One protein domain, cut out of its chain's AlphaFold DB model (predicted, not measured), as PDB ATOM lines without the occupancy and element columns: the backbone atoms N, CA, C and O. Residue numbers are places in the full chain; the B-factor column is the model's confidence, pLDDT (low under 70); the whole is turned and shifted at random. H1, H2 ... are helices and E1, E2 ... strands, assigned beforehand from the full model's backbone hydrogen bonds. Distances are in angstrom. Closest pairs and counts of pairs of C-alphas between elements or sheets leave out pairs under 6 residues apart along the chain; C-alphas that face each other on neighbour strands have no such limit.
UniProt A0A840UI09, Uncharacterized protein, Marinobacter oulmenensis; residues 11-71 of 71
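AT A GLANCE: This is residues 11 to 71 of the 71 residues of an uncharacterized protein of Marinobacter oulmenensis (UniProt A0A840UI09). A two-stranded hairpin, E1 and E2, is sharply folded across its length. H2 packs near the fold of E2 and H1 follows E2's other end, with a long link between the helices. The 61 printed residues hold E1, E2, H1, H2 in that order; the sheet is antiparallel and the class mixed. The whole is loose, radius of gyration of the C-alphas 13.5 A, spanning 33 by 32 by 21 A.

IN THESE COORDINATES: E1, residues 11 to 20, starts at C-alpha 11 (0.629, 59.238, 28.864) and measures 20.0 A. E2, residues 26 to 36, measures 18.7 A. H1 is residues 40 to 48, 12.3 A; H2 is residues 62 to 69, 10.5 A, ending at C-alpha 69 (16.628, 50.402, 21.904).

HOW THE PARTS SIT: E1 and E2 form a hairpin, antiparallel at 149 degrees, with N 17 and O 29 2.8 A apart, within hydrogen-bond range. E1 bends by 105 degrees at residue 14, E2 by 110 degrees at residue 32. The closest C-alphas of E2 and H2, Ala 32 and Leu 68, are 5.9 A apart. H1 and H2 are apart. In H1 and H2 every O i to N i+4 pair is within hydrogen-bond range.

THE WHOLE: The C-alphas farthest apart, Asp 23 and Asp 63, are 34.3 A apart. The printed part has no cut. The link from H1 to H2 is long, 13 residues; residues 58 to 63 stand free. pLDDT is under 70 at residues 11 to 16, 28 to 33 and 56 to 71.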
ATOM      1  N   LEU A  11      -0.515  59.626  29.674       66.62
ATOM      2  CA  LEU A  11       0.629  59.238  28.864       66.62
ATOM      3  C   LEU A  11       1.870  59.984  29.345       66.62
ATOM      4  O   LEU A  11       1.842  61.210  29.456       66.62
ATOM      5  N   HIS A  12       2.944  59.250  29.601       60.84
ATOM      6  CA  HIS A  12       4.265  59.825  29.835       60.84
ATOM      7  C   HIS A  12       5.209  59.406  28.698       60.84
ATOM      8  O   HIS A  12       5.249  58.223  28.347       60.84
ATOM      9  N   ASP A  13       5.924  60.384  28.128       55.88
ATOM     10  CA  ASP A  13       6.920  60.184  27.066       55.88
ATOM     11  C   ASP A  13       8.157  59.412  27.556       55.88
ATOM     12  O   ASP A  13       8.422  59.328  28.759       55.88
ATOM     13  N   VAL A  14       8.894  58.870  26.577       54.31
ATOM     14  CA  VAL A  14      10.174  58.139  26.642       54.31
ATOM     15  C   VAL A  14      10.988  58.440  27.903       54.31
ATOM     16  O   VAL A  14      11.414  59.572  28.135       54.31
ATOM     17  N   GLY A  15      11.264  57.404  28.696       63.94
ATOM     18  CA  GLY A  15      12.039  57.547  29.922       63.94
ATOM     19  C   GLY A  15      12.446  56.226  30.571       63.94
ATOM     20  O   GLY A  15      12.276  55.135  30.023       63.94
ATOM     21  N   GLU A  16      13.009  56.344  31.771       65.31
ATOM     22  CA  GLU A  16      13.329  55.208  32.630       65.31
ATOM     23  C   GLU A  16      12.171  54.955  33.599       65.31
ATOM     24  O   GLU A  16      11.846  55.796  34.439       65.31
ATOM     25  N   LEU A  17      11.558  53.777  33.511       72.38
ATOM     26  CA  LEU A  17      10.615  53.298  34.512       72.38
ATOM     27  C   LEU A  17      11.387  52.489  35.551       72.38
ATOM     28  O   LEU A  17      11.934  51.433  35.242       72.38
ATOM     29  N   THR A  18      11.409  52.965  36.794       74.62
ATOM     30  CA  THR A  18      11.912  52.166  37.917       74.62
ATOM     31  C   THR A  18      10.735  51.508  38.617       74.62
ATOM     32  O   THR A  18       9.926  52.188  39.244       74.62
ATOM     33  N   VAL A  19      10.647  50.185  38.519       74.44
ATOM     34  CA  VAL A  19       9.675  49.388  39.267       74.44
ATOM     35  C   VAL A  19      10.322  48.958  40.578       74.44
ATOM     36  O   VAL A  19      11.441  48.438  40.580       74.44
ATOM     37  N   ILE A  20       9.632  49.209  41.689       78.25
ATOM     38  CA  ILE A  20      10.008  48.677  42.999       78.25
ATOM     39  C   ILE A  20       9.162  47.429  43.225       78.25
ATOM     40  O   ILE A  20       7.939  47.515  43.294       78.25
ATOM     41  N   ASN A  21       9.828  46.285  43.299       75.62
ATOM     42  CA  ASN A  21       9.203  44.996  43.553       75.62
ATOM     43  C   ASN A  21       8.890  44.841  45.054       75.62
ATOM     44  O   ASN A  21       9.444  45.555  45.894       75.62
ATOM     45  N   ASP A  22       8.051  43.866  45.407       77.19
ATOM     46  CA  ASP A  22       7.650  43.597  46.800       77.19
ATOM     47  C   ASP A  22       8.833  43.219  47.717       77.19
ATOM     48  O   ASP A  22       8.796  43.416  48.933       77.19
ATOM     49  N   ASP A  23       9.927  42.724  47.136       86.25
ATOM     50  CA  ASP A  23      11.187  42.423  47.822       86.25
ATOM     51  C   ASP A  23      12.102  43.653  47.995       86.25
ATOM     52  O   ASP A  23      13.240  43.522  48.442       86.25
ATOM     53  N   HIS A  24      11.605  44.853  47.679       79.44
ATOM     54  CA  HIS A  24      12.353  46.116  47.633       79.44
ATOM     55  C   HIS A  24      13.468  46.147  46.573       79.44
ATOM     56  O   HIS A  24      14.269  47.089  46.535       79.44
ATOM     57  N   GLY A  25      13.508  45.156  45.681       75.75
ATOM     58  CA  GLY A  25      14.329  45.172  44.484       75.75
ATOM     59  C   GLY A  25      13.886  46.287  43.542       75.75
ATOM     60  O   GLY A  25      12.697  46.575  43.398       75.75
ATOM     61  N   ARG A  26      14.854  46.941  42.897       80.56
ATOM     62  CA  ARG A  26      14.599  47.989  41.904       80.56
ATOM     63  C   ARG A  26      14.952  47.466  40.528       80.56
ATOM     64  O   ARG A  26      16.098  47.086  40.296       80.56
ATOM     65  N   THR A  27      13.986  47.491  39.620       73.88
ATOM     66  CA  THR A  27      14.203  47.130  38.219       73.88
ATOM     67  C   THR A  27      14.057  48.372  37.358       73.88
ATOM     68  O   THR A  27      13.017  49.028  37.384       73.88
ATOM     69  N   HIS A  28      15.109  48.705  36.611       66.62
ATOM     70  CA  HIS A  28      15.114  49.823  35.672       66.62
ATOM     71  C   HIS A  28      14.743  49.315  34.280       66.62
ATOM     72  O   HIS A  28      15.433  48.467  33.714       66.62
ATOM     73  N   HIS A  29      13.666  49.852  33.723       65.19
ATOM     74  CA  HIS A  29      13.224  49.578  32.367       65.19
ATOM     75  C   HIS A  29      13.411  50.827  31.516       65.19
ATOM     76  O   HIS A  29      12.897  51.895  31.850       65.19
ATOM     77  N   LYS A  30      14.102  50.685  30.382       65.62
ATOM     78  CA  LYS A  30      13.982  51.663  29.299       65.62
ATOM     79  C   LYS A  30      12.638  51.437  28.626       65.62
ATOM     80  O   LYS A  30      12.383  50.342  28.127       65.62
ATOM     81  N   VAL A  31      11.772  52.442  28.656       68.62
ATOM     82  CA  VAL A  31      10.434  52.368  28.070       68.62
ATOM     83  C   VAL A  31      10.212  53.574  27.171       68.62
ATOM     84  O   VAL A  31      10.510  54.705  27.549       68.62
ATOM     85  N   ALA A  32       9.669  53.347  25.974       63.12
ATOM     86  CA  ALA A  32       9.270  54.465  25.120       63.12
ATOM     87  C   ALA A  32       8.009  55.164  25.640       63.12
ATOM     88  O   ALA A  32       7.789  56.326  25.323       63.12
ATOM     89  N   MET A  33       7.162  54.460  26.400       68.62
ATOM     90  CA  MET A  33       5.872  54.990  26.820       68.62
ATOM     91  C   MET A  33       5.333  54.243  28.038       68.62
ATOM     92  O   MET A  33       5.451  53.020  28.123       68.62
ATOM     93  N   VAL A  34       4.701  54.975  28.955       74.69
ATOM     94  CA  VAL A  34       3.981  54.399  30.099       74.69
ATOM     95  C   VAL A  34       2.550  54.920  30.098       74.69
ATOM     96  O   VAL A  34       2.328  56.128  30.017       74.69
ATOM     97  N   LEU A  35       1.584  54.003  30.206       76.62
ATOM     98  CA  LEU A  35       0.192  54.331  30.510       76.62
ATOM     99  C   LEU A  35      -0.044  54.129  32.005       76.62
ATOM    100  O   LEU A  35       0.165  53.032  32.523       76.62
ATOM    101  N   VAL A  36      -0.501  55.180  32.683       79.88
ATOM    102  CA  VAL A  36      -0.830  55.144  34.113       79.88
ATOM    103  C   VAL A  36      -2.341  55.267  34.295       79.88
ATOM    104  O   VAL A  36      -2.960  56.173  33.734       79.88
ATOM    105  N   PHE A  37      -2.903  54.363  35.098       84.00
ATOM    106  CA  PHE A  37      -4.309  54.332  35.507       84.00
ATOM    107  C   PHE A  37      -4.424  54.630  37.005       84.00
ATOM    108  O   PHE A  37      -3.514  54.299  37.765       84.00
ATOM    109  N   ASP A  38      -5.548  55.209  37.434       83.25
ATOM    110  CA  ASP A  38      -5.751  55.571  38.845       83.25
ATOM    111  C   ASP A  38      -6.037  54.345  39.734       83.25
ATOM    112  O   ASP A  38      -5.883  54.413  40.955       83.25
ATOM    113  N   SER A  39      -6.449  53.213  39.145       85.06
ATOM    114  CA  SER A  39      -6.664  51.952  39.862       85.06
ATOM    115  C   SER A  39      -6.481  50.717  38.969       85.06
ATOM    116  O   SER A  39      -6.477  50.809  37.737       85.06
ATOM    117  N   GLN A  40      -6.345  49.540  39.591       85.19
ATOM    118  CA  GLN A  40      -6.228  48.268  38.866       85.19
ATOM    119  C   GLN A  40      -7.507  47.937  38.088       85.19
ATOM    120  O   GLN A  40      -7.441  47.426  36.973       85.19
ATOM    121  N   GLU A  41      -8.669  48.283  38.640       89.44
ATOM    122  CA  GLU A  41      -9.974  48.063  38.017       89.44
ATOM    123  C   GLU A  41     -10.122  48.874  36.725       89.44
ATOM    124  O   GLU A  41     -10.665  48.373  35.743       89.44
ATOM    125  N   GLN A  42      -9.595  50.104  36.684       85.94
ATOM    126  CA  GLN A  42      -9.584  50.911  35.461       85.94
ATOM    127  C   GLN A  42      -8.704  50.288  34.374       85.94
ATOM    128  O   GLN A  42      -9.113  50.219  33.215       85.94
ATOM    129  N   ALA A  43      -7.516  49.803  34.746       84.06
ATOM    130  CA  ALA A  43      -6.634  49.114  33.811       84.06
ATOM    131  C   ALA A  43      -7.293  47.835  33.259       84.06
ATOM    132  O   ALA A  43      -7.252  47.593  32.052       84.06
ATOM    133  N   ALA A  44      -7.946  47.049  34.124       85.69
ATOM    134  CA  ALA A  44      -8.685  45.850  33.735       85.69
ATOM    135  C   ALA A  44      -9.829  46.170  32.763       85.69
ATOM    136  O   ALA A  44      -9.908  45.554  31.701       85.69
ATOM    137  N   ALA A  45     -10.637  47.192  33.056       86.88
ATOM    138  CA  ALA A  45     -11.733  47.616  32.188       86.88
ATOM    139  C   ALA A  45     -11.247  48.019  30.782       86.88
ATOM    140  O   ALA A  45     -11.856  47.635  29.784       86.88
ATOM    141  N   CYS A  46     -10.120  48.733  30.678       85.62
ATOM    142  CA  CYS A  46      -9.526  49.086  29.385       85.62
ATOM    143  C   CYS A  46      -9.023  47.865  28.599       85.62
ATOM    144  O   CYS A  46      -9.105  47.848  27.366       85.62
ATOM    145  N   MET A  47      -8.498  46.847  29.288       85.81
ATOM    146  CA  MET A  47      -8.062  45.599  28.655       85.81
ATOM    147  C   MET A  47      -9.251  44.761  28.172       85.81
ATOM    148  O   MET A  47      -9.245  44.291  27.036       85.81
ATOM    149  N   GLU A  48     -10.295  44.625  28.991       87.50
ATOM    150  CA  GLU A  48     -11.530  43.908  28.643       87.50
ATOM    151  C   GLU A  48     -12.276  44.572  27.480       87.50
ATOM    152  O   GLU A  48     -12.779  43.891  26.589       87.50
ATOM    153  N   ALA A  49     -12.282  45.908  27.438       86.31
ATOM    154  CA  ALA A  49     -12.836  46.681  26.331       86.31
ATOM    155  C   ALA A  49     -11.984  46.617  25.047       86.31
ATOM    156  O   ALA A  49     -12.381  47.170  24.021       86.31
ATOM    157  N   GLY A  50     -10.806  45.979  25.083       84.38
ATOM    158  CA  GLY A  50      -9.892  45.873  23.943       84.38
ATOM    159  C   GLY A  50      -9.215  47.191  23.556       84.38
ATOM    160  O   GLY A  50      -8.688  47.307  22.451       84.38
ATOM    161  N   GLN A  51      -9.229  48.188  24.443       83.25
ATOM    162  CA  GLN A  51      -8.635  49.509  24.211       83.25
ATOM    163  C   GLN A  51      -7.121  49.498  24.439       83.25
ATOM    164  O   GLN A  51      -6.387  50.244  23.795       83.25
ATOM    165  N   VAL A  52      -6.654  48.629  25.338       82.56
ATOM    166  CA  VAL A  52      -5.236  48.368  25.595       82.56
ATOM    167  C   VAL A  52      -5.006  46.865  25.524       82.56
ATOM    168  O   VAL A  52      -5.789  46.083  26.055       82.56
ATOM    169  N   LYS A  53      -3.916  46.448  24.879       79.75
ATOM    170  CA  LYS A  53      -3.525  45.042  24.786       79.75
ATOM    171  C   LYS A  53      -2.087  44.875  25.254       79.75
ATOM    172  O   LYS A  53      -1.197  45.578  24.783       79.75
ATOM    173  N   LEU A  54      -1.863  43.906  26.136       73.81
ATOM    174  CA  LEU A  54      -0.519  43.456  26.477       73.81
ATOM    175  C   LEU A  54       0.047  42.661  25.297       73.81
ATOM    176  O   LEU A  54      -0.522  41.646  24.889       73.81
ATOM    177  N   VAL A  55       1.153  43.146  24.740       71.31
ATOM    178  CA  VAL A  55       1.903  42.463  23.684       71.31
ATOM    179  C   VAL A  55       3.219  41.990  24.299       71.31
ATOM    180  O   VAL A  55       3.986  42.827  24.781       71.31
ATOM    181  N   PRO A  56       3.487  40.673  24.339       65.50
ATOM    182  CA  PRO A  56       4.778  40.159  24.772       65.50
ATOM    183  C   PRO A  56       5.902  40.766  23.931       65.50
ATOM    184  O   PRO A  56       5.758  40.916  22.721       65.50
ATOM    185  N   ALA A  57       7.049  41.064  24.545       61.81
ATOM    186  CA  ALA A  57       8.178  41.673  23.837       61.81
ATOM    187  C   ALA A  57       8.665  40.843  22.629       61.81
ATOM    188  O   ALA A  57       9.174  41.402  21.667       61.81
ATOM    189  N   LEU A  58       8.466  39.520  22.661       57.12
ATOM    190  CA  LEU A  58       8.800  38.597  21.568       57.12
ATOM    191  C   LEU A  58       7.899  38.753  20.329       57.12
ATOM    192  O   LEU A  58       8.292  38.335  19.246       57.12
ATOM    193  N   ASP A  59       6.719  39.357  20.494       55.50
ATOM    194  CA  ASP A  59       5.734  39.581  19.430       55.50
ATOM    195  C   ASP A  59       5.791  41.014  18.870       55.50
ATOM    196  O   ASP A  59       5.008  41.378  17.989       55.50
ATOM    197  N   LEU A  60       6.705  41.852  19.374       58.59
ATOM    198  CA  LEU A  60       6.947  43.176  18.812       58.59
ATOM    199  C   LEU A  60       7.723  43.033  17.498       58.59
ATOM    200  O   LEU A  60       8.712  42.305  17.419       58.59
ATOM    201  N   GLN A  61       7.296  43.756  16.457       57.50
ATOM    202  CA  GLN A  61       8.073  43.854  15.220       57.50
ATOM    203  C   GLN A  61       9.502  44.323  15.530       57.50
ATOM    204  O   GLN A  61       9.714  45.170  16.403       57.50
ATOM    205  N   ALA A  62      10.476  43.774  14.800       56.62
ATOM    206  CA  ALA A  62      11.893  44.094  14.976       56.62
ATOM    207  C   ALA A  62      12.139  45.613  14.955       56.62
ATOM    208  O   ALA A  62      12.823  46.127  15.835       56.62
ATOM    209  N   ASP A  63      11.466  46.335  14.060       56.00
ATOM    210  CA  ASP A  63      11.562  47.793  13.921       56.00
ATOM    211  C   ASP A  63      11.051  48.552  15.161       56.00
ATOM    212  O   ASP A  63      11.631  49.563  15.562       56.00
ATOM    213  N   ALA A  64       9.989  48.057  15.812       54.97
ATOM    214  CA  ALA A  64       9.476  48.630  17.059       54.97
ATOM    215  C   ALA A  64      10.446  48.379  18.224       54.97
ATOM    216  O   ALA A  64      10.646  49.247  19.072       54.97
ATOM    217  N   THR A  65      11.094  47.212  18.228       56.38
ATOM    218  CA  THR A  65      12.155  46.872  19.187       56.38
ATOM    219  C   THR A  65      13.403  47.736  18.976       56.38
ATOM    220  O   THR A  65      14.028  48.168  19.939       56.38
ATOM    221  N   GLU A  66      13.754  48.042  17.727       54.72
ATOM    222  CA  GLU A  66      14.903  48.883  17.380       54.72
ATOM    223  C   GLU A  66      14.692  50.345  17.818       54.72
ATOM    224  O   GLU A  66      15.565  50.919  18.468       54.72
ATOM    225  N   HIS A  67      13.498  50.914  17.606       54.88
ATOM    226  CA  HIS A  67      13.154  52.257  18.104       54.88
ATOM    227  C   HIS A  67      13.139  52.343  19.640       54.88
ATOM    228  O   HIS A  67      13.502  53.373  20.201       54.88
ATOM    229  N   LEU A  68      12.766  51.262  20.334       54.78
ATOM    230  CA  LEU A  68      12.851  51.172  21.799       54.78
ATOM    231  C   LEU A  68      14.303  51.136  22.307       54.78
ATOM    232  O   LEU A  68      14.587  51.620  23.403       54.78
ATOM    233  N   ASN A  69      15.223  50.566  21.525       53.28
ATOM    234  CA  ASN A  69      16.628  50.402  21.904       53.28
ATOM    235  C   ASN A  69      17.502  51.628  21.586       53.28
ATOM    236  O   ASN A  69      18.532  51.813  22.236       53.28
ATOM    237  N   HIS A  70      17.101  52.451  20.613       53.28
ATOM    238  CA  HIS A  70      17.896  53.559  20.068       53.28
ATOM    239  C   HIS A  70      17.361  54.966  20.387       53.28
ATOM    240  O   HIS A  70      17.710  55.902  19.669       53.28
ATOM    241  N   GLY A  71      16.545  55.113  21.441       46.09
ATOM    242  CA  GLY A  71      16.089  56.420  21.941       46.09
ATOM    243  C   GLY A  71      17.200  57.462  22.063       46.09
ATOM    244  O   GLY A  71      18.300  57.098  22.544       46.09
TER     245      GLY A  71